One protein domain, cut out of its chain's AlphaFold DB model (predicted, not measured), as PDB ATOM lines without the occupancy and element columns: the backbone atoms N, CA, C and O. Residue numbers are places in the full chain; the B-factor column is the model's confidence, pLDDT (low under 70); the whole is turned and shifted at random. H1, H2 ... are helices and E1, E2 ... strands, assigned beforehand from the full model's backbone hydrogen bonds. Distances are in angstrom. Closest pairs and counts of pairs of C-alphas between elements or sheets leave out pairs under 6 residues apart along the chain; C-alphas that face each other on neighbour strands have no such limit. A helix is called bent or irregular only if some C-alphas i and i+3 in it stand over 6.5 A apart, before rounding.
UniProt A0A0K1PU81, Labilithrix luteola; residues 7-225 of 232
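Overview. This is residues 7 to 225 of the 232 residues of a protein of Labilithrix luteola (UniProt A0A0K1PU81). A strongly twisted sheet of six strands, E2 E3 E4 E5 E7 E6, runs through the domain, with H3 over its E2 and E3 part and H4 beside H3; a smaller sheet, E8 E9 E10, is partly face to face with it near E5, E7 and E6, a loose sandwich. H1 and H2 lie side by side toward one end of the longest axis, off both sheets, and residues 31 to 38 stick out. The printed part has 219 residues, with four named helices and ten named strands in the order H1 E1 H2 E2 E3 H3 E4 H4 E5 E6 E7 E8 E9 E10. The large sheet is mixed, the small one antiparallel; the class is mixed, helices and strands, with 98 residues, under half, in named elements. The whole is compact, with a radius of gyration of the C-alphas of 16.7 A and spans of 49 by 42 by 33 A.

Along the chain. Begin with the large sheet: find C-alpha 87 at (21.770, 48.042, -50.562), where E2, residues 87 to 92, starts its 16.7 A. E3, residues 99 to 105, is 19.6 A long, and E4, residues 128 to 133, 16.4 A. Shorter are E5, residues 159 to 162, E6, residues 168 to 172, and E7, residues 175 to 178. In the small sheet look for E8, residues 192 to 198, 20.0 A; E9, residues 204 to 210, 19.6 A; and E10, residues 222 to 224, which ends at C-alpha 224, (2.512, 35.374, -45.056). H1 covers residues 22 to 33, 16.1 A, from C-alpha 22 at (39.515, 35.489, -47.185). H2, residues 67 to 80, is 19.8 A long; it is neither bent nor irregular, but only just: C-alphas 76 and 79 are 6.4 A apart. H3 is residues 112 to 123, 16.9 A; H4 is residues 145 to 152; E1 is residues 40 to 42.

Arrangement. In the large sheet E2 and E6 are the edge strands. The hairpin E2 and E3 is antiparallel, with N 91 and O 100 at 2.9 A. E3 and E4 are parallel, with N 103 and O 130 at 2.8 A. E4 and E5 are parallel, with N 161 and O 131 at 2.8 A, and so are E5 and E7, with N 176 and O 160 at 2.8 A. The hairpin E6 and E7 is antiparallel, with N 177 and O 169 at 2.8 A. E3, H3, E4 and E4, H4, E5 are strand-helix-strand units, two parallel neighbour strands with a helix between, each with a right-handed crossover. H3 is on the sheet at a height of 9.8 A, making two layers, helix on one face; it runs along the strands, over E3 and only just over E2, where 3 of its C-alphas fall, at 18 degrees to E3 on the local plane. H4 only grazes the sheet and touches H3, C-alphas of Arg 119 and Ile 151 closest at 6.4 A, at a shallow tilt of 32 degrees, the same way. Across the sandwich, two sheets face to face, the closest C-alphas of E7 and E8 are those of Ile 178 and Gly 194, 6.2 A. E8 E9 E10 is a meander, each strand the antiparallel neighbour of the one before: look at N 195 and O 207, 2.8 A, and N 206 and O 222, 2.8 A. H1 touches H2 with residues 22 to 26 alone, Ala 22 and Asn 68 having the closest C-alphas, 5.2 A, at a shallow tilt of 32 degrees, the same way. E1 pairs with no named strand, though residues 7 to 8 pair, parallel, with its residues 41 to 42. Every O i to N i+4 pair is within hydrogen-bond range in H1, H3 and H4; in H2, 7 of 10 are.

Size, cuts and confidence. The C-alphas farthest apart are those of Thr 20 and Asp 201, 49.5 A. The printed part has no cut. The long links are E1 to H2, E4 to H4, E7 to E8 and E9 to E10; the first has 24 residues. The mean pLDDT of the printed part is 96.6, and no printed residue is under 70.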
ATOM      1  N   VAL A   7      18.934  34.961 -52.624       98.38
ATOM      2  CA  VAL A   7      19.500  35.853 -51.604       98.38
ATOM      3  C   VAL A   7      20.258  35.016 -50.582       98.38
ATOM      4  O   VAL A   7      19.874  33.880 -50.312       98.38
ATOM      5  N   THR A   8      21.334  35.552 -50.017       98.25
ATOM      6  CA  THR A   8      22.121  34.860 -48.986       98.25
ATOM      7  C   THR A   8      22.361  35.769 -47.788       98.25
ATOM      8  O   THR A   8      22.429  36.988 -47.930       98.25
ATOM      9  N   SER A   9      22.439  35.182 -46.595       97.88
ATOM     10  CA  SER A   9      22.388  35.896 -45.315       97.88
ATOM     11  C   SER A   9      23.759  36.102 -44.652       97.88
ATOM     12  O   SER A   9      23.794  36.393 -43.465       97.88
ATOM     13  N   GLY A  10      24.880  36.011 -45.374       97.81
ATOM     14  CA  GLY A  10      26.231  36.218 -44.821       97.81
ATOM     15  C   GLY A  10      26.930  34.945 -44.331       97.81
ATOM     16  O   GLY A  10      26.362  33.858 -44.411       97.81
ATOM     17  N   ASP A  11      28.155  35.115 -43.827       97.94
ATOM     18  CA  ASP A  11      29.087  34.069 -43.376       97.94
ATOM     19  C   ASP A  11      29.472  33.065 -44.477       97.94
ATOM     20  O   ASP A  11      29.276  31.852 -44.385       97.94
ATOM     21  N   TYR A  12      30.052  33.589 -45.556       97.25
ATOM     22  CA  TYR A  12      30.555  32.804 -46.691       97.25
ATOM     23  C   TYR A  12      31.929  32.193 -46.424       97.25
ATOM     24  O   TYR A  12      32.339  31.239 -47.089       97.25
ATOM     25  N   ILE A  13      32.661  32.795 -45.493       96.50
ATOM     26  CA  ILE A  13      34.039  32.468 -45.142       96.50
ATOM     27  C   ILE A  13      34.158  32.320 -43.625       96.50
ATOM     28  O   ILE A  13      33.320  32.801 -42.880       96.50
ATOM     29  N   PHE A  14      35.220  31.674 -43.154       94.00
ATOM     30  CA  PHE A  14      35.555  31.521 -41.732       94.00
ATOM     31  C   PHE A  14      37.006  31.946 -41.442       94.00
ATOM     32  O   PHE A  14      37.618  31.504 -40.469       94.00
ATOM     33  N   SER A  15      37.599  32.783 -42.299       93.19
ATOM     34  CA  SER A  15      38.955  33.299 -42.094       93.19
ATOM     35  C   SER A  15      39.026  34.330 -40.969       93.19
ATOM     36  O   SER A  15      38.060  35.028 -40.666       93.19
ATOM     37  N   THR A  16      40.212  34.484 -40.383       92.06
ATOM     38  CA  THR A  16      40.510  35.601 -39.479       92.06
ATOM     39  C   THR A  16      40.456  36.923 -40.245       92.06
ATOM     40  O   THR A  16      40.911  36.982 -41.386       92.06
ATOM     41  N   GLY A  17      39.949  37.993 -39.618       90.50
ATOM     42  CA  GLY A  17      39.645  39.263 -40.303       90.50
ATOM     43  C   GLY A  17      40.755  39.828 -41.195       90.50
ATOM     44  O   GLY A  17      40.478  40.303 -42.291       90.50
ATOM     45  N   ASN A  18      42.013  39.753 -40.746       93.50
ATOM     46  CA  ASN A  18      43.199  40.204 -41.493       93.50
ATOM     47  C   ASN A  18      44.133  39.050 -41.895       93.50
ATOM     48  O   ASN A  18      45.324  39.255 -42.123       93.50
ATOM     49  N   GLY A  19      43.611  37.824 -41.938       92.00
ATOM     50  CA  GLY A  19      44.336  36.670 -42.453       92.00
ATOM     51  C   GLY A  19      44.429  36.670 -43.979       92.00
ATOM     52  O   GLY A  19      43.856  37.504 -44.675       92.00
ATOM     53  N   THR A  20      45.125  35.674 -44.522       95.25
ATOM     54  CA  THR A  20      45.316  35.503 -45.974       95.25
ATOM     55  C   THR A  20      44.258  34.611 -46.629       95.25
ATOM     56  O   THR A  20      44.304  34.382 -47.834       95.25
ATOM     57  N   GLN A  21      43.309  34.089 -45.846       97.12
ATOM     58  CA  GLN A  21      42.367  33.052 -46.283       97.12
ATOM     59  C   GLN A  21      41.037  33.592 -46.826       97.12
ATOM     60  O   GLN A  21      40.284  32.819 -47.407       97.12
ATOM     61  N   ALA A  22      40.763  34.896 -46.702       97.19
ATOM     62  CA  ALA A  22      39.515  35.489 -47.185       97.19
ATOM     63  C   ALA A  22      39.314  35.259 -48.689       97.19
ATOM     64  O   ALA A  22      38.324  34.669 -49.110       97.19
ATOM     65  N   THR A  23      40.291  35.680 -49.501       97.31
ATOM     66  CA  THR A  23      40.228  35.548 -50.962       97.31
ATOM     67  C   THR A  23      40.120  34.085 -51.412       97.31
ATOM     68  O   THR A  23      39.174  33.793 -52.139       97.31
ATOM     69  N   PRO A  24      40.982  33.146 -50.960       97.88
ATOM     70  CA  PRO A  24      40.842  31.734 -51.320       97.88
ATOM     71  C   PRO A  24      39.481  31.123 -50.964       97.88
ATOM     72  O   PRO A  24      38.923  30.371 -51.759       97.88
ATOM     73  N   GLN A  25      38.921  31.440 -49.792       97.44
ATOM     74  CA  GLN A  25      37.619  30.897 -49.394       97.44
ATOM     75  C   GLN A  25      36.470  31.498 -50.211       97.44
ATOM     76  O   GLN A  25      35.578  30.764 -50.635       97.44
ATOM     77  N   PHE A  26      36.521  32.796 -50.522       98.25
ATOM     78  CA  PHE A  26      35.564  33.394 -51.450       98.25
ATOM     79  C   PHE A  26      35.667  32.805 -52.856       98.25
ATOM     80  O   PHE A  26      34.639  32.601 -53.491       98.25
ATOM     81  N   ASP A  27      36.870  32.492 -53.341       98.06
ATOM     82  CA  ASP A  27      37.043  31.866 -54.655       98.06
ATOM     83  C   ASP A  27      36.398  30.468 -54.700       98.06
ATOM     84  O   ASP A  27      35.727  30.138 -55.680       98.06
ATOM     85  N   LEU A  28      36.505  29.682 -53.619       97.19
ATOM     86  CA  LEU A  28      35.786  28.407 -53.479       97.19
ATOM     87  C   LEU A  28      34.265  28.606 -53.481       97.19
ATOM     88  O   LEU A  28      33.553  27.918 -54.217       97.19
ATOM     89  N   TYR A  29      33.768  29.563 -52.691       96.50
ATOM     90  CA  TYR A  29      32.343  29.884 -52.649       96.50
ATOM     91  C   TYR A  29      31.827  30.318 -54.026       96.50
ATOM     92  O   TYR A  29      30.801  29.824 -54.485       96.50
ATOM     93  N   ILE A  30      32.545  31.205 -54.720       97.19
ATOM     94  CA  ILE A  30      32.160  31.724 -56.037       97.19
ATOM     95  C   ILE A  30      32.163  30.616 -57.087       97.19
ATOM     96  O   ILE A  30      31.240  30.559 -57.900       97.19
ATOM     97  N   ALA A  31      33.146  29.712 -57.060       97.25
ATOM     98  CA  ALA A  31      33.172  28.560 -57.954       97.25
ATOM     99  C   ALA A  31      31.911  27.693 -57.793       97.25
ATOM    100  O   ALA A  31      31.276  27.351 -58.789       97.25
ATOM    101  N   ALA A  32      31.496  27.412 -56.552       94.81
ATOM    102  CA  ALA A  32      30.256  26.686 -56.275       94.81
ATOM    103  C   ALA A  32      29.007  27.498 -56.661       94.81
ATOM    104  O   ALA A  32      28.106  26.985 -57.324       94.81
ATOM    105  N   ARG A  33      28.967  28.789 -56.312       95.00
ATOM    106  CA  ARG A  33      27.871  29.714 -56.639       95.00
ATOM    107  C   ARG A  33      27.642  29.822 -58.145       95.00
ATOM    108  O   ARG A  33      26.499  29.937 -58.568       95.00
ATOM    109  N   ASN A  34      28.697  29.762 -58.956       95.31
ATOM    110  CA  ASN A  34      28.603  29.839 -60.415       95.31
ATOM    111  C   ASN A  34      27.939  28.611 -61.060       95.31
ATOM    112  O   ASN A  34      27.596  28.670 -62.238       95.31
ATOM    113  N   LEU A  35      27.707  27.526 -60.309       95.19
ATOM    114  CA  LEU A  35      26.860  26.416 -60.762       95.19
ATOM    115  C   LEU A  35      25.378  26.813 -60.833       95.19
ATOM    116  O   LEU A  35      24.603  26.179 -61.548       95.19
ATOM    117  N   TYR A  36      24.977  27.868 -60.119       95.38
ATOM    118  CA  TYR A  36      23.663  28.474 -60.252       95.38
ATOM    119  C   TYR A  36      23.714  29.616 -61.286       95.38
ATOM    120  O   TYR A  36      24.433  30.597 -61.085       95.38
ATOM    121  N   PRO A  37      22.947  29.530 -62.390       94.69
ATOM    122  CA  PRO A  37      23.039  30.496 -63.485       94.69
ATOM    123  C   PRO A  37      22.370  31.844 -63.176       94.69
ATOM    124  O   PRO A  37      22.591  32.815 -63.897       94.69
ATOM    125  N   GLY A  38      21.532  31.914 -62.138       95.25
ATOM    126  CA  GLY A  38      20.816  33.132 -61.772       95.25
ATOM    127  C   GLY A  38      21.643  34.105 -60.921       95.25
ATOM    128  O   GLY A  38      22.706  33.764 -60.383       95.25
ATOM    129  N   PRO A  39      21.166  35.349 -60.762       96.62
ATOM    130  CA  PRO A  39      21.785  36.316 -59.870       96.62
ATOM    131  C   PRO A  39      21.694  35.860 -58.409       96.62
ATOM    132  O   PRO A  39      20.697  35.281 -57.969       96.62
ATOM    133  N   VAL A  40      22.754  36.144 -57.656       97.94
ATOM    134  CA  VAL A  40      22.831  35.902 -56.212       97.94
ATOM    135  C   VAL A  40      23.112  37.231 -55.531       97.94
ATOM    136  O   VAL A  40      24.044  37.931 -55.922       97.94
ATOM    137  N   PHE A  41      22.317  37.564 -54.521       98.62
ATOM    138  CA  PHE A  41      22.408  38.822 -53.786       98.62
ATOM    139  C   PHE A  41      22.839  38.550 -52.341       98.62
ATOM    140  O   PHE A  41      22.064  37.972 -51.572       98.62
ATOM    141  N   PRO A  42      24.082  38.897 -51.974       98.62
ATOM    142  CA  PRO A  42      24.635  38.552 -50.676       98.62
ATOM    143  C   PRO A  42      24.445  39.653 -49.628       98.62
ATOM    144  O   PRO A  42      24.576  40.843 -49.928       98.62
ATOM    145  N   ALA A  43      24.168  39.251 -48.390       98.81
ATOM    146  CA  ALA A  43      24.259  40.091 -47.200       98.81
ATOM    147  C   ALA A  43      25.617  39.904 -46.513       98.81
ATOM    148  O   ALA A  43      26.265  38.880 -46.676       98.81
ATOM    149  N   LEU A  44      26.038  40.885 -45.718       98.75
ATOM    150  CA  LEU A  44      27.255  40.793 -44.912       98.75
ATOM    151  C   LEU A  44      26.960  40.153 -43.545       98.75
ATOM    152  O   LEU A  44      26.059  40.628 -42.845       98.75
ATOM    153  N   GLY A  45      27.740  39.140 -43.162       98.44
ATOM    154  CA  GLY A  45      27.785  38.554 -41.821       98.44
ATOM    155  C   GLY A  45      29.000  38.974 -40.999       98.44
ATOM    156  O   GLY A  45      29.834  39.775 -41.435       98.44
ATOM    157  N   ASN A  46      29.099  38.465 -39.769       98.19
ATOM    158  CA  ASN A  46      30.214  38.801 -38.880       98.19
ATOM    159  C   ASN A  46      31.541  38.208 -39.365       98.19
ATOM    160  O   ASN A  46      32.599  38.803 -39.119       98.19
ATOM    161  N   HIS A  47      31.513  37.078 -40.076       98.06
ATOM    162  CA  HIS A  47      32.726  36.488 -40.632       98.06
ATOM    163  C   HIS A  47      33.288  37.258 -41.827       98.06
ATOM    164  O   HIS A  47      34.494  37.203 -42.075       98.06
ATOM    165  N   GLU A  48      32.487  38.089 -42.486       98.50
ATOM    166  CA  GLU A  48      32.992  39.057 -43.458       98.50
ATOM    167  C   GLU A  48      33.668  40.271 -42.802       98.50
ATOM    168  O   GLU A  48      34.302  41.057 -43.497       98.50
ATOM    169  N   CYS A  49      33.603  40.421 -41.476       98.06
ATOM    170  CA  CYS A  49      34.338  41.443 -40.731       98.06
ATOM    171  C   CYS A  49      35.620  40.874 -40.099       98.06
ATOM    172  O   CYS A  49      36.670  40.826 -40.739       98.06
ATOM    173  N   ASP A  50      35.565  40.482 -38.825       96.31
ATOM    174  CA  ASP A  50      36.680  39.879 -38.085       96.31
ATOM    175  C   ASP A  50      36.328  38.513 -37.472       96.31
ATOM    176  O   ASP A  50      37.169  37.918 -36.800       96.31
ATOM    177  N   GLY A  51      35.112  38.013 -37.726       95.69
ATOM    178  CA  GLY A  51      34.574  36.779 -37.155       95.69
ATOM    179  C   GLY A  51      33.823  36.969 -35.839       95.69
ATOM    180  O   GLY A  51      33.051  36.095 -35.462       95.69
ATOM    181  N   ASN A  52      33.964  38.100 -35.143       96.25
ATOM    182  CA  ASN A  52      33.291  38.308 -33.862       96.25
ATOM    183  C   ASN A  52      31.845  38.766 -34.045       96.25
ATOM    184  O   ASN A  52      31.563  39.700 -34.794       96.25
ATOM    185  N   VAL A  53      30.940  38.228 -33.230       95.69
ATOM    186  CA  VAL A  53      29.522  38.642 -33.177       95.69
ATOM    187  C   VAL A  53      29.318  40.109 -32.768       95.69
ATOM    188  O   VAL A  53      28.248  40.677 -32.955       95.69
ATOM    189  N   THR A  54      30.339  40.749 -32.186       97.06
ATOM    190  CA  THR A  54      30.341  42.181 -31.825       97.06
ATOM    191  C   THR A  54      31.005  43.074 -32.878       97.06
ATOM    192  O   THR A  54      31.301  44.237 -32.594       97.06
ATOM    193  N   SER A  55      31.363  42.520 -34.037       97.19
ATOM    194  CA  SER A  55      32.118  43.232 -35.069       97.19
ATOM    195  C   SER A  55      31.350  44.425 -35.632       97.19
ATOM    196  O   SER A  55      30.121  44.414 -35.734       97.19
ATOM    197  N   ASN A  56      32.100  45.470 -35.984       98.19
ATOM    198  CA  ASN A  56      31.598  46.585 -36.776       98.19
ATOM    199  C   ASN A  56      32.666  47.023 -37.778       98.19
ATOM    200  O   ASN A  56      33.521  47.842 -37.428       98.19
ATOM    201  N   CYS A  57      32.682  46.425 -38.966       97.94
ATOM    202  CA  CYS A  57      33.677  46.702 -39.995       97.94
ATOM    203  C   CYS A  57      33.272  47.858 -40.922       97.94
ATOM    204  O   CYS A  57      32.112  48.249 -41.005       97.94
ATOM    205  N   GLY A  58      34.266  48.451 -41.585       97.69
ATOM    206  CA  GLY A  58      34.119  49.645 -42.418       97.69
ATOM    207  C   GLY A  58      35.005  50.807 -41.962       97.69
ATOM    208  O   GLY A  58      35.581  50.806 -40.872       97.69
ATOM    209  N   ALA A  59      35.149  51.814 -42.825       96.00
ATOM    210  CA  ALA A  59      35.976  52.984 -42.540       96.00
ATOM    211  C   ALA A  59      35.435  53.758 -41.323       96.00
ATOM    212  O   ALA A  59      34.258  54.105 -41.273       96.00
ATOM    213  N   GLY A  60      36.299  54.018 -40.337       93.31
ATOM    214  CA  GLY A  60      35.932  54.713 -39.096       93.31
ATOM    215  C   GLY A  60      35.115  53.883 -38.094       93.31
ATOM    216  O   GLY A  60      34.768  54.399 -37.034       93.31
ATOM    217  N   ALA A  61      34.818  52.615 -38.392       96.25
ATOM    218  CA  ALA A  61      34.122  51.709 -37.483       96.25
ATOM    219  C   ALA A  61      35.101  50.976 -36.541       96.25
ATOM    220  O   ALA A  61      36.305  50.931 -36.791       96.25
ATOM    221  N   LYS A  62      34.585  50.376 -35.456       94.81
ATOM    222  CA  LYS A  62      35.385  49.744 -34.384       94.81
ATOM    223  C   LYS A  62      36.347  48.661 -34.891       94.81
ATOM    224  O   LYS A  62      37.476  48.593 -34.417       94.81
ATOM    225  N   THR A  63      35.900  47.813 -35.813       96.38
ATOM    226  CA  THR A  63      36.716  46.738 -36.402       96.38
ATOM    227  C   THR A  63      37.593  47.258 -37.554       96.38
ATOM    228  O   THR A  63      38.564  46.610 -37.936       96.38
ATOM    229  N   GLY A  64      37.300  48.448 -38.090       97.38
ATOM    230  CA  GLY A  64      38.003  49.021 -39.235       97.38
ATOM    231  C   GLY A  64      37.739  48.276 -40.547       97.38
ATOM    232  O   GLY A  64      36.817  47.465 -40.666       97.38
ATOM    233  N   VAL A  65      38.546  48.574 -41.565       98.00
ATOM    234  CA  VAL A  65      38.514  47.886 -42.864       98.00
ATOM    235  C   VAL A  65      39.431  46.669 -42.787       98.00
ATOM    236  O   VAL A  65      40.649  46.819 -42.730       98.00
ATOM    237  N   THR A  66      38.846  45.473 -42.766       98.06
ATOM    238  CA  THR A  66      39.589  44.207 -42.691       98.06
ATOM    239  C   THR A  66      39.838  43.605 -44.076       98.06
ATOM    240  O   THR A  66      39.230  44.019 -45.073       98.06
ATOM    241  N   ALA A  67      40.717  42.602 -44.155       98.12
ATOM    242  CA  ALA A  67      40.916  41.827 -45.380       98.12
ATOM    243  C   ALA A  67      39.644  41.057 -45.778       98.12
ATOM    244  O   ALA A  67      39.279  41.073 -46.953       98.12
ATOM    245  N   ASN A  68      38.927  40.464 -44.813       98.56
ATOM    246  CA  ASN A  68      37.635  39.810 -45.057       98.56
ATOM    247  C   ASN A  68      36.607  40.794 -45.637       98.56
ATOM    248  O   ASN A  68      35.980  40.489 -46.652       98.56
ATOM    249  N   TYR A  69      36.494  41.997 -45.062       98.69
ATOM    250  CA  TYR A  69      35.524  43.002 -45.504       98.69
ATOM    251  C   TYR A  69      35.833  43.479 -46.921       98.69
ATOM    252  O   TYR A  69      34.959  43.553 -47.783       98.69
ATOM    253  N   THR A  70      37.112  43.739 -47.190       98.50
ATOM    254  CA  THR A  70      37.591  44.133 -48.519       98.50
ATOM    255  C   THR A  70      37.348  43.030 -49.552       98.50
ATOM    256  O   THR A  70      36.921  43.305 -50.679       98.50
ATOM    257  N   ALA A  71      37.581  41.768 -49.179       98.56
ATOM    258  CA  ALA A  71      37.312  40.623 -50.037       98.56
ATOM    259  C   ALA A  71      35.811  40.484 -50.320       98.56
ATOM    260  O   ALA A  71      35.438  40.335 -51.477       98.56
ATOM    261  N   PHE A  72      34.947  40.644 -49.314       98.69
ATOM    262  CA  PHE A  72      33.498  40.628 -49.504       98.69
ATOM    263  C   PHE A  72      33.040  41.707 -50.497       98.69
ATOM    264  O   PHE A  72      32.393  41.391 -51.497       98.69
ATOM    265  N   LEU A  73      33.430  42.970 -50.290       98.69
ATOM    266  CA  LEU A  73      33.052  44.051 -51.206       98.69
ATOM    267  C   LEU A  73      33.527  43.779 -52.645       98.69
ATOM    268  O   LEU A  73      32.764  43.951 -53.592       98.69
ATOM    269  N   SER A  74      34.771  43.328 -52.821       98.44
ATOM    270  CA  SER A  74      35.352  43.125 -54.158       98.44
ATOM    271  C   SER A  74      34.850  41.868 -54.873       98.44
ATOM    272  O   SER A  74      34.641  41.898 -56.083       98.44
ATOM    273  N   LYS A  75      34.658  40.760 -54.153       98.25
ATOM    274  CA  LYS A  75      34.330  39.449 -54.729       98.25
ATOM    275  C   LYS A  75      32.828  39.199 -54.821       98.25
ATOM    276  O   LYS A  75      32.394  38.520 -55.744       98.25
ATOM    277  N   MET A  76      32.045  39.746 -53.891       98.19
ATOM    278  CA  MET A  76      30.615  39.450 -53.771       98.19
ATOM    279  C   MET A  76      29.727  40.608 -54.231       98.19
ATOM    280  O   MET A  76      28.708  40.368 -54.874       98.19
ATOM    281  N   LEU A  77      30.109  41.857 -53.944       98.56
ATOM    282  CA  LEU A  77      29.279  43.028 -54.258       98.56
ATOM    283  C   LEU A  77      29.644  43.715 -55.570       98.56
ATOM    284  O   LEU A  77      28.751  44.030 -56.358       98.56
ATOM    285  N   ALA A  78      30.934  43.910 -55.849       98.31
ATOM    286  CA  ALA A  78      31.358  44.573 -57.080       98.31
ATOM    287  C   ALA A  78      30.812  43.893 -58.359       98.31
ATOM    288  O   ALA A  78      30.355  44.620 -59.243       98.31
ATOM    289  N   PRO A  79      30.747  42.545 -58.470       97.12
ATOM    290  CA  PRO A  79      30.182  41.887 -59.654       97.12
ATOM    291  C   PRO A  79      28.690  42.148 -59.885       97.12
ATOM    292  O   PRO A  79      28.220  42.022 -61.013       97.12
ATOM    293  N   ILE A  80      27.942  42.522 -58.841       97.00
ATOM    294  CA  ILE A  80      26.523  42.901 -58.930       97.00
ATOM    295  C   ILE A  80      26.320  44.426 -58.887       97.00
ATOM    296  O   ILE A  80      25.212  44.906 -58.642       97.00
ATOM    297  N   GLY A  81      27.391  45.199 -59.109       97.81
ATOM    298  CA  GLY A  81      27.355  46.661 -59.169       97.81
ATOM    299  C   GLY A  81      27.136  47.348 -57.820       97.81
ATOM    300  O   GLY A  81      26.792  48.529 -57.793       97.81
ATOM    301  N   GLN A  82      27.318  46.635 -56.707       98.44
ATOM    302  CA  GLN A  82      27.168  47.185 -55.362       98.44
ATOM    303  C   GLN A  82      28.530  47.562 -54.770       98.44
ATOM    304  O   GLN A  82      29.527  46.871 -54.956       98.44
ATOM    305  N   THR A  83      28.565  48.672 -54.036       96.88
ATOM    306  CA  THR A  83      29.784  49.209 -53.400       96.88
ATOM    307  C   THR A  83      29.670  49.329 -51.884       96.88
ATOM    308  O   THR A  83      30.682  49.490 -51.206       96.88
ATOM    309  N   ASN A  84      28.454  49.220 -51.343       97.69
ATOM    310  CA  ASN A  84      28.172  49.260 -49.913       97.69
ATOM    311  C   ASN A  84      27.617  47.906 -49.456       97.69
ATOM    312  O   ASN A  84      26.838  47.303 -50.195       97.69
ATOM    313  N   PRO A  85      27.928  47.453 -48.227       98.31
ATOM    314  CA  PRO A  85      27.424  46.187 -47.692       98.31
ATOM    315  C   PRO A  85      25.925  46.228 -47.363       98.31
ATOM    316  O   PRO A  85      25.333  45.211 -47.012       98.31
ATOM    317  N   TYR A  86      25.313  47.405 -47.485       98.81
ATOM    318  CA  TYR A  86      23.883  47.635 -47.409       98.81
ATOM    319  C   TYR A  86      23.398  48.223 -48.734       98.81
ATOM    320  O   TYR A  86      23.995  49.153 -49.281       98.81
ATOM    321  N   TYR A  87      22.326  47.657 -49.270       98.88
ATOM    322  CA  TYR A  87      21.770  48.042 -50.562       98.88
ATOM    323  C   TYR A  87      20.351  47.496 -50.701       98.88
ATOM    324  O   TYR A  87      19.851  46.761 -49.848       98.88
ATOM    325  N   SER A  88      19.669  47.885 -51.771       98.81
ATOM    326  CA  SER A  88      18.359  47.342 -52.104       98.81
ATOM    327  C   SER A  88      18.274  47.026 -53.582       98.81
ATOM    328  O   SER A  88      18.812  47.771 -54.401       98.81
ATOM    329  N   ILE A  89      17.541  45.972 -53.909       98.56
ATOM    330  CA  ILE A  89      17.151  45.653 -55.281       98.56
ATOM    331  C   ILE A  89      15.631  45.677 -55.382       98.56
ATOM    332  O   ILE A  89      14.935  45.247 -54.457       98.56
ATOM    333  N   ASP A  90      15.133  46.162 -56.512       98.19
ATOM    334  CA  ASP A  90      13.726  46.046 -56.872       98.19
ATOM    335  C   ASP A  90      13.559  44.792 -57.746       98.19
ATOM    336  O   ASP A  90      14.301  44.585 -58.707       98.19
ATOM    337  N   VAL A  91      12.579  43.956 -57.417       96.56
ATOM    338  CA  VAL A  91      12.163  42.792 -58.208       96.56
ATOM    339  C   VAL A  91      10.678  42.972 -58.451       96.56
ATOM    340  O   VAL A  91       9.913  43.048 -57.500       96.56
ATOM    341  N   ASN A  92      10.253  43.086 -59.704       96.69
ATOM    342  CA  ASN A  92       8.865  43.405 -60.032       96.69
ATOM    343  C   ASN A  92       8.289  42.369 -60.990       96.69
ATOM    344  O   ASN A  92       9.020  41.771 -61.784       96.69
ATOM    345  N   ALA A  93       6.971  42.203 -60.943       94.94
ATOM    346  CA  ALA A  93       6.260  41.438 -61.949       94.94
ATOM    347  C   ALA A  93       6.438  42.095 -63.326       94.94
ATOM    348  O   ALA A  93       6.363  43.320 -63.445       94.94
ATOM    349  N   GLN A  94       6.622  41.292 -64.376       94.06
ATOM    350  CA  GLN A  94       6.716  41.811 -65.749       94.06
ATOM    351  C   GLN A  94       5.418  42.495 -66.204       94.06
ATOM    352  O   GLN A  94       5.459  43.419 -67.009       94.06
ATOM    353  N   ASP A  95       4.281  42.067 -65.660       95.44
ATOM    354  CA  ASP A  95       2.948  42.621 -65.915       95.44
ATOM    355  C   ASP A  95       2.553  43.742 -64.934       95.44
ATOM    356  O   ASP A  95       1.409  44.192 -64.937       95.44
ATOM    357  N   ALA A  96       3.484  44.180 -64.077       94.75
ATOM    358  CA  ALA A  96       3.268  45.168 -63.018       94.75
ATOM    359  C   ALA A  96       2.187  44.803 -61.973       94.75
ATOM    360  O   ALA A  96       1.781  45.664 -61.192       94.75
ATOM    361  N   SER A  97       1.752  43.539 -61.893       96.00
ATOM    362  CA  SER A  97       0.755  43.078 -60.911       96.00
ATOM    363  C   SER A  97       1.224  43.182 -59.454       96.00
ATOM    364  O   SER A  97       0.402  43.246 -58.534       96.00
ATOM    365  N   TRP A  98       2.538  43.223 -59.230       97.62
ATOM    366  CA  TRP A  98       3.155  43.466 -57.932       97.62
ATOM    367  C   TRP A  98       4.547  44.083 -58.072       97.62
ATOM    368  O   TRP A  98       5.231  43.943 -59.090       97.62
ATOM    369  N   THR A  99       4.979  44.736 -56.996       98.38
ATOM    370  CA  THR A  99       6.351  45.218 -56.819       98.38
ATOM    371  C   THR A  99       6.964  44.603 -55.572       98.38
ATOM    372  O   THR A  99       6.285  44.444 -54.556       98.38
ATOM    373  N   ALA A 100       8.244  44.264 -55.611       98.44
ATOM    374  CA  ALA A 100       8.978  43.812 -54.441       98.44
ATOM    375  C   ALA A 100      10.288  44.580 -54.308       98.44
ATOM    376  O   ALA A 100      10.928  44.927 -55.299       98.44
ATOM    377  N   LYS A 101      10.709  44.806 -53.065       98.69
ATOM    378  CA  LYS A 101      12.077  45.228 -52.762       98.69
ATOM    379  C   LYS A 101      12.718  44.270 -51.774       98.69
ATOM    380  O   LYS A 101      12.076  43.864 -50.803       98.69
ATOM    381  N   PHE A 102      13.980  43.943 -52.013       98.88
ATOM    382  CA  PHE A 102      14.836  43.236 -51.067       98.88
ATOM    383  C   PHE A 102      15.832  44.239 -50.505       98.88
ATOM    384  O   PHE A 102      16.518  44.922 -51.264       98.88
ATOM    385  N   VAL A 103      15.876  44.356 -49.183       98.94
ATOM    386  CA  VAL A 103      16.666  45.351 -48.459       98.94
ATOM    387  C   VAL A 103      17.716  44.619 -47.638       98.94
ATOM    388  O   VAL A 103      17.388  43.917 -46.685       98.94
ATOM    389  N   PHE A 104      18.975  44.788 -48.020       98.94
ATOM    390  CA  PHE A 104      20.122  44.139 -47.401       98.94
ATOM    391  C   PHE A 104      20.677  45.046 -46.309       98.94
ATOM    392  O   PHE A 104      21.088  46.179 -46.570       98.94
ATOM    393  N   VAL A 105      20.662  44.552 -45.075       98.88
ATOM    394  CA  VAL A 105      21.118  45.275 -43.889       98.88
ATOM    395  C   VAL A 105      22.406  44.635 -43.384       98.88
ATOM    396  O   VAL A 105      22.410  43.485 -42.957       98.88
ATOM    397  N   ALA A 106      23.496  45.398 -43.367       98.75
ATOM    398  CA  ALA A 106      24.755  44.990 -42.752       98.75
ATOM    399  C   ALA A 106      24.783  45.378 -41.264       98.75
ATOM    400  O   ALA A 106      25.124  46.506 -40.915       98.75
ATOM    401  N   ALA A 107      24.388  44.466 -40.373       98.62
ATOM    402  CA  ALA A 107      24.366  44.742 -38.931       98.62
ATOM    403  C   ALA A 107      25.775  44.893 -38.330       98.62
ATOM    404  O   ALA A 107      25.976  45.674 -37.401       98.62
ATOM    405  N   ASN A 108      26.735  44.159 -38.894       98.62
ATOM    406  CA  ASN A 108      28.143  44.156 -38.508       98.62
ATOM    407  C   ASN A 108      28.977  45.181 -39.298       98.62
ATOM    408  O   ASN A 108      30.193  45.175 -39.195       98.62
ATOM    409  N   ALA A 109      28.357  46.065 -40.083       98.50
ATOM    410  CA  ALA A 109      29.026  47.199 -40.737       98.50
ATOM    411  C   ALA A 109      28.158  48.468 -40.653       98.50
ATOM    412  O   ALA A 109      27.998  49.221 -41.615       98.50
ATOM    413  N   TRP A 110      27.536  48.667 -39.489       98.56
ATOM    414  CA  TRP A 110      26.543  49.705 -39.255       98.56
ATOM    415  C   TRP A 110      27.166  51.097 -39.160       98.56
ATOM    416  O   TRP A 110      28.150  51.323 -38.448       98.56
ATOM    417  N   SER A 111      26.520  52.060 -39.817       98.38
ATOM    418  CA  SER A 111      26.922  53.466 -39.831       98.38
ATOM    419  C   SER A 111      25.710  54.410 -39.810       98.38
ATOM    420  O   SER A 111      24.608  54.010 -40.194       98.38
ATOM    421  N   PRO A 112      25.892  55.695 -39.445       98.31
ATOM    422  CA  PRO A 112      24.838  56.705 -39.584       98.31
ATOM    423  C   PRO A 112      24.318  56.861 -41.023       98.31
ATOM    424  O   PRO A 112      23.143  57.155 -41.229       98.31
ATOM    425  N   ALA A 113      25.173  56.635 -42.027       98.62
ATOM    426  CA  ALA A 113      24.770  56.675 -43.431       98.62
ATOM    427  C   ALA A 113      23.789  55.542 -43.768       98.62
ATOM    428  O   ALA A 113      22.790  55.778 -44.447       98.62
ATOM    429  N   GLN A 114      24.038  54.335 -43.251       98.75
ATOM    430  CA  GLN A 114      23.126  53.203 -43.392       98.75
ATOM    431  C   GLN A 114      21.806  53.425 -42.641       98.75
ATOM    432  O   GLN A 114      20.762  53.072 -43.177       98.75
ATOM    433  N   ASP A 115      21.824  54.038 -41.451       98.75
ATOM    434  CA  ASP A 115      20.601  54.403 -40.710       98.75
ATOM    435  C   ASP A 115      19.690  55.305 -41.558       98.75
ATOM    436  O   ASP A 115      18.536  54.964 -41.839       98.75
ATOM    437  N   ALA A 116      20.243  56.419 -42.049       98.81
ATOM    438  CA  ALA A 116      19.516  57.369 -42.886       98.81
ATOM    439  C   ALA A 116      19.031  56.729 -44.199       98.81
ATOM    440  O   ALA A 116      17.895  56.952 -44.630       98.81
ATOM    441  N   TRP A 117      19.875  55.901 -44.821       98.81
ATOM    442  CA  TRP A 117      19.529  55.150 -46.024       98.81
ATOM    443  C   TRP A 117      18.380  54.166 -45.779       98.81
ATOM    444  O   TRP A 117      17.429  54.148 -46.560       98.81
ATOM    445  N   LEU A 118      18.419  53.394 -44.688       98.88
ATOM    446  CA  LEU A 118      17.414  52.375 -44.390       98.88
ATOM    447  C   LEU A 118      16.037  53.010 -44.199       98.88
ATOM    448  O   LEU A 118      15.058  52.523 -44.763       98.88
ATOM    449  N   ARG A 119      15.961  54.142 -43.485       98.81
ATOM    450  CA  ARG A 119      14.713  54.916 -43.349       98.81
ATOM    451  C   ARG A 119      14.150  55.313 -44.709       98.81
ATOM    452  O   ARG A 119      12.972  55.097 -44.973       98.81
ATOM    453  N   LYS A 120      14.995  55.850 -45.595       98.75
ATOM    454  CA  LYS A 120      14.586  56.263 -46.943       98.75
ATOM    455  C   LYS A 120      14.106  55.080 -47.789       98.75
ATOM    456  O   LYS A 120      13.105  55.203 -48.490       98.75
ATOM    457  N   VAL A 121      14.809  53.949 -47.737       98.75
ATOM    458  CA  VAL A 121      14.459  52.759 -48.523       98.75
ATOM    459  C   VAL A 121      13.164  52.124 -48.032       98.75
ATOM    460  O   VAL A 121      12.315  51.782 -48.853       98.75
ATOM    461  N   LEU A 122      12.969  52.000 -46.718       98.75
ATOM    462  CA  LEU A 122      11.742  51.417 -46.169       98.75
ATOM    463  C   LEU A 122      10.522  52.331 -46.320       98.75
ATOM    464  O   LEU A 122       9.412  51.823 -46.456       98.75
ATOM    465  N   ALA A 123      10.721  53.648 -46.403       98.56
ATOM    466  CA  ALA A 123       9.647  54.594 -46.694       98.56
ATOM    467  C   ALA A 123       9.058  54.455 -48.111       98.56
ATOM    468  O   ALA A 123       7.932  54.892 -48.341       98.56
ATOM    469  N   LYS A 124       9.779  53.853 -49.072       98.31
ATOM    470  CA  LYS A 124       9.259  53.605 -50.429       98.31
ATOM    471  C   LYS A 124       8.275  52.424 -50.391       98.31
ATOM    472  O   LYS A 124       8.723  51.303 -50.153       98.31
ATOM    473  N   PRO A 125       6.970  52.606 -50.654       97.50
ATOM    474  CA  PRO A 125       6.017  51.500 -50.626       97.50
ATOM    475  C   PRO A 125       6.261  50.518 -51.781       97.50
ATOM    476  O   PRO A 125       6.604  50.918 -52.892       97.50
ATOM    477  N   THR A 126       6.063  49.231 -51.507       98.38
ATOM    478  CA  THR A 126       6.059  48.124 -52.478       98.38
ATOM    479  C   THR A 126       5.011  47.101 -52.045       98.38
ATOM    480  O   THR A 126       4.625  47.090 -50.875       98.38
ATOM    481  N   THR A 127       4.553  46.235 -52.953       98.50
ATOM    482  CA  THR A 127       3.638  45.135 -52.593       98.50
ATOM    483  C   THR A 127       4.299  44.207 -51.579       98.50
ATOM    484  O   THR A 127       3.700  43.896 -50.558       98.50
ATOM    485  N   TYR A 128       5.552  43.825 -51.833       98.75
ATOM    486  CA  TYR A 128       6.352  43.006 -50.930       98.75
ATOM    487  C   TYR A 128       7.618  43.739 -50.500       98.75
ATOM    488  O   TYR A 128       8.270  44.424 -51.292       98.75
ATOM    489  N   THR A 129       7.993  43.590 -49.235       98.81
ATOM    490  CA  THR A 129       9.281  44.072 -48.723       98.81
ATOM    491  C   THR A 129       9.949  42.950 -47.959       98.81
ATOM    492  O   THR A 129       9.445  42.507 -46.928       98.81
ATOM    493  N   PHE A 130      11.096  42.518 -48.461       98.88
ATOM    494  CA  PHE A 130      11.928  41.509 -47.833       98.88
ATOM    495  C   PHE A 130      13.141  42.183 -47.211       98.88
ATOM    496  O   PHE A 130      13.811  42.981 -47.865       98.88
ATOM    497  N   ILE A 131      13.430  41.867 -45.955       98.88
ATOM    498  CA  ILE A 131      14.650  42.314 -45.285       98.88
ATOM    499  C   ILE A 131      15.606  41.131 -45.233       98.88
ATOM    500  O   ILE A 131      15.219  40.062 -44.776       98.88
ATOM    501  N   VAL A 132      16.843  41.310 -45.681       98.88
ATOM    502  CA  VAL A 132      17.893  40.292 -45.580       98.88
ATOM    503  C   VAL A 132      18.986  40.837 -44.674       98.88
ATOM    504  O   VAL A 132      19.526  41.917 -44.917       98.88
ATOM    505  N   ARG A 133      19.300  40.113 -43.603       98.44
ATOM    506  CA  ARG A 133      20.326  40.490 -42.624       98.44
ATOM    507  C   ARG A 133      21.001  39.233 -42.111       98.44
ATOM    508  O   ARG A 133      20.374  38.190 -42.073       98.44
ATOM    509  N   HIS A 134      22.247  39.319 -41.681       98.62
ATOM    510  CA  HIS A 134      22.885  38.166 -41.064       98.62
ATOM    511  C   HIS A 134      22.303  37.835 -39.688       98.62
ATOM    512  O   HIS A 134      21.763  36.757 -39.463       98.62
ATOM    513  N   GLU A 135      22.343  38.810 -38.790       98.12
ATOM    514  CA  GLU A 135      21.972  38.649 -37.388       98.12
ATOM    515  C   GLU A 135      20.442  38.566 -37.185       98.12
ATOM    516  O   GLU A 135      19.696  39.352 -37.787       98.12
ATOM    517  N   PRO A 136      19.925  37.673 -36.320       97.50
ATOM    518  CA  PRO A 136      18.508  37.648 -35.958       97.50
ATOM    519  C   PRO A 136      18.110  38.869 -35.113       97.50
ATOM    520  O   PRO A 136      18.948  39.498 -34.475       97.50
ATOM    521  N   SER A 137      16.817  39.212 -35.076       97.06
ATOM    522  CA  SER A 137      16.296  40.363 -34.302       97.06
ATOM    523  C   SER A 137      16.603  40.300 -32.805       97.06
ATOM    524  O   SER A 137      16.695  41.336 -32.151       97.06
ATOM    525  N   GLN A 138      16.788  39.097 -32.261       94.81
ATOM    526  CA  GLN A 138      17.138  38.879 -30.859       94.81
ATOM    527  C   GLN A 138      18.640  39.028 -30.568       94.81
ATOM    528  O   GLN A 138      19.029  39.012 -29.400       94.81
ATOM    529  N   ALA A 139      19.495  39.160 -31.590       95.50
ATOM    530  CA  ALA A 139      20.926  39.350 -31.388       95.50
ATOM    531  C   ALA A 139      21.209  40.700 -30.711       95.50
ATOM    532  O   ALA A 139      20.661  41.741 -31.078       95.50
ATOM    533  N   ALA A 140      22.092  40.688 -29.713       93.62
ATOM    534  CA  ALA A 140      22.382  41.859 -28.880       93.62
ATOM    535  C   ALA A 140      23.792  42.440 -29.089       93.62
ATOM    536  O   ALA A 140      24.151  43.425 -28.446       93.62
ATOM    537  N   THR A 141      24.604  41.828 -29.952       94.12
ATOM    538  CA  THR A 141      26.045  42.103 -30.055       94.12
ATOM    539  C   THR A 141      26.419  42.926 -31.278       94.12
ATOM    540  O   THR A 141      27.233  43.844 -31.163       94.12
ATOM    541  N   ALA A 142      25.830  42.630 -32.436       97.25
ATOM    542  CA  ALA A 142      26.114  43.359 -33.662       97.25
ATOM    543  C   ALA A 142      25.485  44.765 -33.601       97.25
ATOM    544  O   ALA A 142      24.267  44.881 -33.402       97.25
ATOM    545  N   PRO A 143      26.263  45.852 -33.778       97.94
ATOM    546  CA  PRO A 143      25.781  47.202 -33.477       97.94
ATOM    547  C   PRO A 143      24.564  47.657 -34.281       97.94
ATOM    548  O   PRO A 143      23.797  48.491 -33.804       97.94
ATOM    549  N   GLY A 144      24.369  47.112 -35.483       98.25
ATOM    550  CA  GLY A 144      23.259  47.468 -36.354       98.25
ATOM    551  C   GLY A 144      21.934  46.768 -36.058       98.25
ATOM    552  O   GLY A 144      20.920  47.196 -36.605       98.25
ATOM    553  N   VAL A 145      21.881  45.729 -35.212       98.44
ATOM    554  CA  VAL A 145      20.629  44.971 -34.984       98.44
ATOM    555  C   VAL A 145      19.573  45.859 -34.339       98.44
ATOM    556  O   VAL A 145      18.552  46.146 -34.957       98.44
ATOM    557  N   LYS A 146      19.843  46.384 -33.141       98.44
ATOM    558  CA  LYS A 146      18.901  47.249 -32.417       98.44
ATOM    559  C   LYS A 146      18.418  48.462 -33.237       98.44
ATOM    560  O   LYS A 146      17.203  48.648 -33.306       98.44
ATOM    561  N   PRO A 147      19.286  49.289 -33.855       98.56
ATOM    562  CA  PRO A 147      18.815  50.432 -34.636       98.56
ATOM    563  C   PRO A 147      18.062  50.015 -35.909       98.56
ATOM    564  O   PRO A 147      17.058  50.646 -36.238       98.56
ATOM    565  N   SER A 148      18.462  48.937 -36.600       98.62
ATOM    566  CA  SER A 148      17.701  48.463 -37.767       98.62
ATOM    567  C   SER A 148      16.317  47.935 -37.384       98.62
ATOM    568  O   SER A 148      15.354  48.300 -38.050       98.62
ATOM    569  N   GLU A 149      16.173  47.195 -36.280       98.31
ATOM    570  CA  GLU A 149      14.861  46.771 -35.759       98.31
ATOM    571  C   GLU A 149      13.973  47.970 -35.394       98.31
ATOM    572  O   GLU A 149      12.793  48.002 -35.741       98.31
ATOM    573  N   GLN A 150      14.541  48.997 -34.750       98.50
ATOM    574  CA  GLN A 150      13.812  50.229 -34.429       98.50
ATOM    575  C   GLN A 150      13.293  50.941 -35.682       98.50
ATOM    576  O   GLN A 150      12.195  51.495 -35.655       98.50
ATOM    577  N   ILE A 151      14.066  50.936 -36.772       98.75
ATOM    578  CA  ILE A 151      13.640  51.498 -38.057       98.75
ATOM    579  C   ILE A 151      12.588  50.594 -38.704       98.75
ATOM    580  O   ILE A 151      11.537  51.084 -39.100       98.75
ATOM    581  N   MET A 152      12.831  49.284 -38.781       98.06
ATOM    582  CA  MET A 152      11.920  48.304 -39.384       98.06
ATOM    583  C   MET A 152      10.541  48.303 -38.721       98.06
ATOM    584  O   MET A 152       9.538  48.163 -39.412       98.06
ATOM    585  N   ALA A 153      10.463  48.528 -37.408       97.69
ATOM    586  CA  ALA A 153       9.198  48.638 -36.686       97.69
ATOM    587  C   ALA A 153       8.308  49.811 -37.155       97.69
ATOM    588  O   ALA A 153       7.112  49.810 -36.873       97.69
ATOM    589  N   GLN A 154       8.866  50.798 -37.864       98.25
ATOM    590  CA  GLN A 154       8.143  51.978 -38.361       98.25
ATOM    591  C   GLN A 154       7.557  51.789 -39.767       98.25
ATOM    592  O   GLN A 154       6.820  52.657 -40.231       98.25
ATOM    593  N   TYR A 155       7.873  50.686 -40.453       98.00
ATOM    594  CA  TYR A 155       7.477  50.461 -41.844       98.00
ATOM    595  C   TYR A 155       6.892  49.056 -42.041       98.00
ATOM    596  O   TYR A 155       7.316  48.102 -41.385       98.00
ATOM    597  N   PRO A 156       5.924  48.882 -42.956       96.88
ATOM    598  CA  PRO A 156       5.437  47.556 -43.301       96.88
ATOM    599  C   PRO A 156       6.533  46.756 -44.016       96.88
ATOM    600  O   PRO A 156       7.217  47.264 -44.908       96.88
ATOM    601  N   TYR A 157       6.674  45.484 -43.648       98.56
ATOM    602  CA  TYR A 157       7.479  44.527 -44.392       98.56
ATOM    603  C   TYR A 157       6.874  43.128 -44.326       98.56
ATOM    604  O   TYR A 157       6.211  42.779 -43.351       98.56
ATOM    605  N   THR A 158       7.111  42.350 -45.379       98.69
ATOM    606  CA  THR A 158       6.564  41.005 -45.569       98.69
ATOM    607  C   THR A 158       7.312  39.997 -44.707       98.69
ATOM    608  O   THR A 158       6.712  39.314 -43.887       98.69
ATOM    609  N   LEU A 159       8.635  39.910 -44.872       98.75
ATOM    610  CA  LEU A 159       9.459  38.883 -44.236       98.75
ATOM    611  C   LEU A 159      10.896  39.375 -44.044       98.75
ATOM    612  O   LEU A 159      11.492  39.947 -44.954       98.75
ATOM    613  N   ALA A 160      11.463  39.110 -42.873       98.75
ATOM    614  CA  ALA A 160      12.889  39.197 -42.604       98.75
ATOM    615  C   ALA A 160      13.522  37.802 -42.720       98.75
ATOM    616  O   ALA A 160      13.057  36.854 -42.088       98.75
ATOM    617  N   ILE A 161      14.575  37.681 -43.522       98.75
ATOM    618  CA  ILE A 161      15.350  36.461 -43.745       98.75
ATOM    619  C   ILE A 161      16.710  36.668 -43.087       98.75
ATOM    620  O   ILE A 161      17.448  37.583 -43.464       98.75
ATOM    621  N   VAL A 162      17.019  35.835 -42.094       98.62
ATOM    622  CA  VAL A 162      18.247  35.938 -41.302       98.62
ATOM    623  C   VAL A 162      19.071  34.659 -41.308       98.62
ATOM    624  O   VAL A 162      18.559  33.587 -41.620       98.62
ATOM    625  N   GLY A 163      20.356  34.776 -40.988       97.31
ATOM    626  CA  GLY A 163      21.298  33.669 -40.860       97.31
ATOM    627  C   GLY A 163      21.830  33.581 -39.433       97.31
ATOM    628  O   GLY A 163      21.045  33.550 -38.481       97.31
ATOM    629  N   HIS A 164      23.162  33.563 -39.317       96.75
ATOM    630  CA  HIS A 164      23.964  33.529 -38.087       96.75
ATOM    631  C   HIS A 164      23.782  32.279 -37.222       96.75
ATOM    632  O   HIS A 164      24.711  31.515 -36.975       96.75
ATOM    633  N   THR A 165      22.556  32.023 -36.773       94.94
ATOM    634  CA  THR A 165      22.235  30.787 -36.068       94.94
ATOM    635  C   THR A 165      22.230  29.643 -37.074       94.94
ATOM    636  O   THR A 165      21.425  29.642 -38.002       94.94
ATOM    637  N   HIS A 166      23.105  28.660 -36.863       95.19
ATOM    638  CA  HIS A 166      23.295  27.481 -37.714       95.19
ATOM    639  C   HIS A 166      22.129  26.477 -37.630       95.19
ATOM    640  O   HIS A 166      22.276  25.330 -37.217       95.19
ATOM    641  N   THR A 167      20.929  26.946 -37.962       94.50
ATOM    642  CA  THR A 167      19.663  26.213 -37.934       94.50
ATOM    643  C   THR A 167      18.684  26.848 -38.924       94.50
ATOM    644  O   THR A 167      19.014  27.827 -39.597       94.50
ATOM    645  N   TYR A 168      17.467  26.322 -38.994       96.06
ATOM    646  CA  TYR A 168      16.344  27.033 -39.585       96.06
ATOM    647  C   TYR A 168      15.176  27.097 -38.607       96.06
ATOM    648  O   TYR A 168      15.054  26.280 -37.697       96.06
ATOM    649  N   GLY A 169      14.319  28.100 -38.766       96.31
ATOM    650  CA  GLY A 169      13.197  28.279 -37.858       96.31
ATOM    651  C   GLY A 169      12.407  29.548 -38.125       96.31
ATOM    652  O   GLY A 169      12.950  30.554 -38.579       96.31
ATOM    653  N   LYS A 170      11.118  29.534 -37.780       95.62
ATOM    654  CA  LYS A 170      10.297  30.741 -37.733       95.62
ATOM    655  C   LYS A 170      10.590  31.441 -36.409       95.62
ATOM    656  O   LYS A 170       9.987  31.145 -35.382       95.62
ATOM    657  N   THR A 171      11.578  32.328 -36.427       93.25
ATOM    658  CA  THR A 171      12.161  32.959 -35.232       93.25
ATOM    659  C   THR A 171      11.497  34.284 -34.854       93.25
ATOM    660  O   THR A 171      11.924  34.958 -33.921       93.25
ATOM    661  N   GLY A 172      10.419  34.655 -35.541       92.12
ATOM    662  CA  GLY A 172       9.537  35.753 -35.164       92.12
ATOM    663  C   GLY A 172       8.255  35.759 -36.001       92.12
ATOM    664  O   GLY A 172       8.126  34.964 -36.932       92.12
ATOM    665  N   PRO A 173       7.303  36.671 -35.726       90.12
ATOM    666  CA  PRO A 173       6.053  36.754 -36.485       90.12
ATOM    667  C   PRO A 173       6.277  36.928 -37.993       90.12
ATOM    668  O   PRO A 173       5.549  36.349 -38.793       90.12
ATOM    669  N   ARG A 174       7.329  37.682 -38.349       94.81
ATOM    670  CA  ARG A 174       7.764  38.011 -39.716       94.81
ATOM    671  C   ARG A 174       9.257  37.755 -39.925       94.81
ATOM    672  O   ARG A 174       9.888  38.467 -40.694       94.81
ATOM    673  N   GLN A 175       9.852  36.817 -39.188       98.12
ATOM    674  CA  GLN A 175      11.274  36.487 -39.314       98.12
ATOM    675  C   GLN A 175      11.447  34.987 -39.512       98.12
ATOM    676  O   GLN A 175      10.876  34.187 -38.768       98.12
ATOM    677  N   VAL A 176      12.277  34.633 -40.486       98.38
ATOM    678  CA  VAL A 176      12.766  33.279 -40.694       98.38
ATOM    679  C   VAL A 176      14.280  33.255 -40.589       98.38
ATOM    680  O   VAL A 176      14.971  34.063 -41.204       98.38
ATOM    681  N   THR A 177      14.791  32.317 -39.806       98.06
ATOM    682  CA  THR A 177      16.205  31.961 -39.790       98.06
ATOM    683  C   THR A 177      16.427  30.851 -40.806       98.06
ATOM    684  O   THR A 177      15.724  29.846 -40.765       98.06
ATOM    685  N   ILE A 178      17.394  31.047 -41.699       97.38
ATOM    686  CA  ILE A 178      17.936  30.078 -42.654       97.38
ATOM    687  C   ILE A 178      19.464  30.218 -42.578       97.38
ATOM    688  O   ILE A 178      20.086  30.918 -43.377       97.38
ATOM    689  N   GLY A 179      20.067  29.628 -41.547       96.25
ATOM    690  CA  GLY A 179      21.519  29.613 -41.324       96.25
ATOM    691  C   GLY A 179      22.134  28.217 -41.441       96.25
ATOM    692  O   GLY A 179      23.304  28.024 -41.135       96.25
ATOM    693  N   ASN A 180      21.364  27.230 -41.896       95.12
ATOM    694  CA  ASN A 180      21.760  25.830 -42.062       95.12
ATOM    695  C   ASN A 180      22.414  25.536 -43.429       95.12
ATOM    696  O   ASN A 180      22.277  24.438 -43.959       95.12
ATOM    697  N   GLY A 181      23.132  26.496 -44.017       93.19
ATOM    698  CA  GLY A 181      23.717  26.350 -45.360       93.19
ATOM    699  C   GLY A 181      24.956  25.448 -45.446       93.19
ATOM    700  O   GLY A 181      25.393  25.128 -46.548       93.19
ATOM    701  N   GLY A 182      25.537  25.042 -44.310       88.00
ATOM    702  CA  GLY A 182      26.730  24.181 -44.277       88.00
ATOM    703  C   GLY A 182      27.658  24.399 -43.079       88.00
ATOM    704  O   GLY A 182      28.507  23.557 -42.804       88.00
ATOM    705  N   ALA A 183      27.506  25.494 -42.333       87.31
ATOM    706  CA  ALA A 183      28.260  25.724 -41.105       87.31
ATOM    707  C   ALA A 183      27.469  25.276 -39.857       87.31
ATOM    708  O   ALA A 183      26.247  25.420 -39.845       87.31
ATOM    709  N   PRO A 184      28.138  24.750 -38.810       84.06
ATOM    710  CA  PRO A 184      29.492  24.198 -38.839       84.06
ATOM    711  C   PRO A 184      29.471  22.789 -39.461       84.06
ATOM    712  O   PRO A 184      28.571  22.001 -39.188       84.06
ATOM    713  N   LEU A 185      30.490  22.418 -40.237       80.44
ATOM    714  CA  LEU A 185      30.481  21.139 -40.971       80.44
ATOM    715  C   LEU A 185      30.482  19.888 -40.072       80.44
ATOM    716  O   LEU A 185      30.000  18.840 -40.485       80.44
ATOM    717  N   VAL A 186      31.049  19.981 -38.864       79.38
ATOM    718  CA  VAL A 186      31.275  18.811 -37.991       79.38
ATOM    719  C   VAL A 186      30.099  18.542 -37.051       79.38
ATOM    720  O   VAL A 186      29.757  17.389 -36.816       79.38
ATOM    721  N   SER A 187      29.497  19.590 -36.489       81.12
ATOM    722  CA  SER A 187      28.393  19.477 -35.522       81.12
ATOM    723  C   SER A 187      27.055  19.978 -36.060       81.12
ATOM    724  O   SER A 187      26.045  19.888 -35.361       81.12
ATOM    725  N   GLY A 188      27.039  20.513 -37.281       79.50
ATOM    726  CA  GLY A 188      25.822  20.911 -37.967       79.50
ATOM    727  C   GLY A 188      24.998  19.698 -38.380       79.50
ATOM    728  O   GLY A 188      25.515  18.615 -38.652       79.50
ATOM    729  N   SER A 189      23.691  19.894 -38.429       85.00
ATOM    730  CA  SER A 189      22.727  18.921 -38.920       85.00
ATOM    731  C   SER A 189      21.632  19.653 -39.688       85.00
ATOM    732  O   SER A 189      21.531  20.881 -39.621       85.00
ATOM    733  N   ASN A 190      20.819  18.902 -40.436       88.81
ATOM    734  CA  ASN A 190      19.704  19.436 -41.222       88.81
ATOM    735  C   ASN A 190      20.140  20.539 -42.199       88.81
ATOM    736  O   ASN A 190      19.510  21.597 -42.269       88.81
ATOM    737  N   PHE A 191      21.250  20.324 -42.911       96.00
ATOM    738  CA  PHE A 191      21.710  21.276 -43.915       96.00
ATOM    739  C   PHE A 191      20.660  21.458 -45.004       96.00
ATOM    740  O   PHE A 191      19.979  20.509 -45.378       96.00
ATOM    741  N   GLY A 192      20.534  22.670 -45.525       96.12
ATOM    742  CA  GLY A 192      19.475  22.975 -46.469       96.12
ATOM    743  C   GLY A 192      19.453  24.426 -46.903       96.12
ATOM    744  O   GLY A 192      20.390  25.190 -46.675       96.12
ATOM    745  N   PHE A 193      18.355  24.798 -47.546       97.06
ATOM    746  CA  PHE A 193      18.106  26.161 -47.991       97.06
ATOM    747  C   PHE A 193      16.617  26.489 -47.923       97.06
ATOM    748  O   PHE A 193      15.763  25.610 -48.021       97.06
ATOM    749  N   GLY A 194      16.308  27.772 -47.762       97.38
ATOM    750  CA  GLY A 194      14.938  28.262 -47.820       97.38
ATOM    751  C   GLY A 194      14.441  28.337 -49.261       97.38
ATOM    752  O   GLY A 194      15.173  28.774 -50.150       97.38
ATOM    753  N   LEU A 195      13.185  27.963 -49.486       97.19
ATOM    754  CA  LEU A 195      12.478  28.202 -50.737       97.19
ATOM    755  C   LEU A 195      11.300  29.136 -50.465       97.19
ATOM    756  O   LEU A 195      10.443  28.835 -49.639       97.19
ATOM    757  N   VAL A 196      11.265  30.268 -51.165       97.00
ATOM    758  CA  VAL A 196      10.232  31.294 -51.002       97.00
ATOM    759  C   VAL A 196       9.448  31.415 -52.303       97.00
ATOM    760  O   VAL A 196      10.022  31.761 -53.336       97.00
ATOM    761  N   ASN A 197       8.146  31.136 -52.256       96.31
ATOM    762  CA  ASN A 197       7.266  31.134 -53.424       96.31
ATOM    763  C   ASN A 197       6.086  32.086 -53.230       96.31
ATOM    764  O   ASN A 197       5.463  32.115 -52.172       96.31
ATOM    765  N   GLN A 198       5.725  32.822 -54.280       96.12
ATOM    766  CA  GLN A 198       4.445  33.522 -54.326       96.12
ATOM    767  C   GLN A 198       3.344  32.534 -54.736       96.12
ATOM    768  O   GLN A 198       3.421  31.906 -55.793       96.12
ATOM    769  N   ARG A 199       2.314  32.402 -53.902       96.62
ATOM    770  CA  ARG A 199       1.112  31.601 -54.163       96.62
ATOM    771  C   ARG A 199       0.133  32.347 -55.087       96.62
ATOM    772  O   ARG A 199       0.190  33.576 -55.176       96.62
ATOM    773  N   PRO A 200      -0.821  31.646 -55.736       95.75
ATOM    774  CA  PRO A 200      -1.856  32.279 -56.566       95.75
ATOM    775  C   PRO A 200      -2.728  33.315 -55.836       95.75
ATOM    776  O   PRO A 200      -3.220  34.255 -56.453       95.75
ATOM    777  N   ASP A 201      -2.898  33.170 -54.521       96.75
ATOM    778  CA  ASP A 201      -3.603  34.121 -53.651       96.75
ATOM    779  C   ASP A 201      -2.732  35.307 -53.202       96.75
ATOM    780  O   ASP A 201      -3.173  36.128 -52.400       96.75
ATOM    781  N   LYS A 202      -1.519  35.430 -53.760       97.19
ATOM    782  CA  LYS A 202      -0.526  36.478 -53.485       97.19
ATOM    783  C   LYS A 202       0.155  36.355 -52.119       97.19
ATOM    784  O   LYS A 202       0.973  37.221 -51.794       97.19
ATOM    785  N   ALA A 203      -0.118  35.307 -51.342       98.31
ATOM    786  CA  ALA A 203       0.658  35.015 -50.145       98.31
ATOM    787  C   ALA A 203       2.074  34.546 -50.516       98.31
ATOM    788  O   ALA A 203       2.307  33.979 -51.584       98.31
ATOM    789  N   ILE A 204       3.028  34.786 -49.627       98.19
ATOM    790  CA  ILE A 204       4.393  34.284 -49.719       98.19
ATOM    791  C   ILE A 204       4.504  33.042 -48.847       98.19
ATOM    792  O   ILE A 204       4.426  33.142 -47.626       98.19
ATOM    793  N   GLU A 205       4.686  31.888 -49.475       97.88
ATOM    794  CA  GLU A 205       4.973  30.619 -48.816       97.88
ATOM    795  C   GLU A 205       6.480  30.457 -48.622       97.88
ATOM    796  O   GLU A 205       7.271  30.771 -49.515       97.88
ATOM    797  N   VAL A 206       6.869  29.968 -47.449       97.94
ATOM    798  CA  VAL A 206       8.253  29.696 -47.078       97.94
ATOM    799  C   VAL A 206       8.378  28.231 -46.685       97.94
ATOM    800  O   VAL A 206       7.689  27.763 -45.780       97.94
ATOM    801  N   ASP A 207       9.304  27.548 -47.345       96.88
ATOM    802  CA  ASP A 207       9.730  26.180 -47.075       96.88
ATOM    803  C   ASP A 207      11.221  26.132 -46.749       96.88
ATOM    804  O   ASP A 207      11.978  27.050 -47.073       96.88
ATOM    805  N   VAL A 208      11.657  25.010 -46.179       97.06
ATOM    806  CA  VAL A 208      13.071  24.630 -46.104       97.06
ATOM    807  C   VAL A 208      13.243  23.311 -46.835       97.06
ATOM    808  O   VAL A 208      12.509  22.357 -46.586       97.06
ATOM    809  N   ILE A 209      14.204  23.270 -47.753       97.25
ATOM    810  CA  ILE A 209      14.590  22.067 -48.481       97.25
ATOM    811  C   ILE A 209      15.805  21.462 -47.789       97.25
ATOM    812  O   ILE A 209      16.842  22.117 -47.675       97.25
ATOM    813  N   ASP A 210      15.676  20.215 -47.346       95.88
ATOM    814  CA  ASP A 210      16.790  19.441 -46.806       95.88
ATOM    815  C   ASP A 210      17.762  19.058 -47.932       95.88
ATOM    816  O   ASP A 210      17.366  18.536 -48.977       95.88
ATOM    817  N   LEU A 211      19.049  19.320 -47.720       94.56
ATOM    818  CA  LEU A 211      20.102  19.129 -48.712       94.56
ATOM    819  C   LEU A 211      20.301  17.649 -49.060       94.56
ATOM    820  O   LEU A 211      20.569  17.329 -50.215       94.56
ATOM    821  N   ALA A 212      20.183  16.753 -48.077       93.50
ATOM    822  CA  ALA A 212      20.469  15.334 -48.266       93.50
ATOM    823  C   ALA A 212      19.361  14.618 -49.052       93.50
ATOM    824  O   ALA A 212      19.636  13.818 -49.944       93.50
ATOM    825  N   SER A 213      18.103  14.900 -48.723       95.19
ATOM    826  CA  SER A 213      16.934  14.265 -49.331       95.19
ATOM    827  C   SER A 213      16.366  15.035 -50.522       95.19
ATOM    828  O   SER A 213      15.616  14.457 -51.312       95.19
ATOM    829  N   GLY A 214      16.672  16.331 -50.645       95.12
ATOM    830  CA  GLY A 214      16.078  17.230 -51.635       95.12
ATOM    831  C   GLY A 214      14.584  17.491 -51.414       95.12
ATOM    832  O   GLY A 214      13.908  17.976 -52.324       95.12
ATOM    833  N   LYS A 215      14.041  17.136 -50.242       95.75
ATOM    834  CA  LYS A 215      12.615  17.267 -49.918       95.75
ATOM    835  C   LYS A 215      12.363  18.493 -49.048       95.75
ATOM    836  O   LYS A 215      13.196  18.865 -48.226       95.75
ATOM    837  N   ALA A 216      11.189  19.095 -49.225       95.62
ATOM    838  CA  ALA A 216      10.708  20.143 -48.335       95.62
ATOM    839  C   ALA A 216      10.319  19.558 -46.970       95.62
ATOM    840  O   ALA A 216       9.655  18.518 -46.916       95.62
ATOM    841  N   ASP A 217      10.672  20.252 -45.888       94.75
ATOM    842  CA  ASP A 217      10.078  20.016 -44.576       94.75
ATOM    843  C   ASP A 217       8.674  20.633 -44.528       94.75
ATOM    844  O   ASP A 217       8.477  21.815 -44.242       94.75
ATOM    845  N   THR A 218       7.671  19.807 -44.809       92.06
ATOM    846  CA  THR A 218       6.272  20.241 -44.807       92.06
ATOM    847  C   THR A 218       5.755  20.606 -43.417       92.06
ATOM    848  O   THR A 218       4.734  21.282 -43.333       92.06
ATOM    849  N   ALA A 219       6.413  20.171 -42.335       94.88
ATOM    850  CA  ALA A 219       6.034  20.565 -40.978       94.88
ATOM    851  C   ALA A 219       6.478  22.001 -40.654       94.88
ATOM    852  O   ALA A 219       5.890  22.648 -39.788       94.88
ATOM    853  N   PHE A 220       7.492  22.504 -41.361       96.06
ATOM    854  CA  PHE A 220       7.989  23.866 -41.218       96.06
ATOM    855  C   PHE A 220       7.186  24.906 -42.014       96.06
ATOM    856  O   PHE A 220       7.150  26.078 -41.630       96.06
ATOM    857  N   ARG A 221       6.561  24.489 -43.119       96.62
ATOM    858  CA  ARG A 221       5.897  25.370 -44.086       96.62
ATOM    859  C   ARG A 221       4.968  26.391 -43.429       96.62
ATOM    860  O   ARG A 221       4.081  26.043 -42.651       96.62
ATOM    861  N   PHE A 222       5.114  27.657 -43.814       97.38
ATOM    862  CA  PHE A 222       4.181  28.718 -43.435       97.38
ATOM    863  C   PHE A 222       4.003  29.726 -44.567       97.38
ATOM    864  O   PHE A 222       4.838  29.821 -45.465       97.38
ATOM    865  N   ALA A 223       2.929  30.510 -44.501       97.88
ATOM    866  CA  ALA A 223       2.658  31.566 -45.462       97.88
ATOM    867  C   ALA A 223       2.400  32.914 -44.778       97.88
ATOM    868  O   ALA A 223       1.922  32.980 -43.641       97.88
ATOM    869  N   LEU A 224       2.733  33.995 -45.480       98.44
ATOM    870  CA  LEU A 224       2.512  35.374 -45.056       98.44
ATOM    871  C   LEU A 224       1.807  36.162 -46.161       98.44
ATOM    872  O   LEU A 224       2.149  36.048 -47.335       98.44
ATOM    873  N   ASN A 225       0.862  37.011 -45.783       98.25
ATOM    874  CA  ASN A 225       0.304  38.025 -46.665       98.25
ATOM    875  C   ASN A 225       1.377  39.070 -47.028       98.25
ATOM    876  O   ASN A 225       2.406  39.161 -46.351       98.25
TER     877      ASN A 225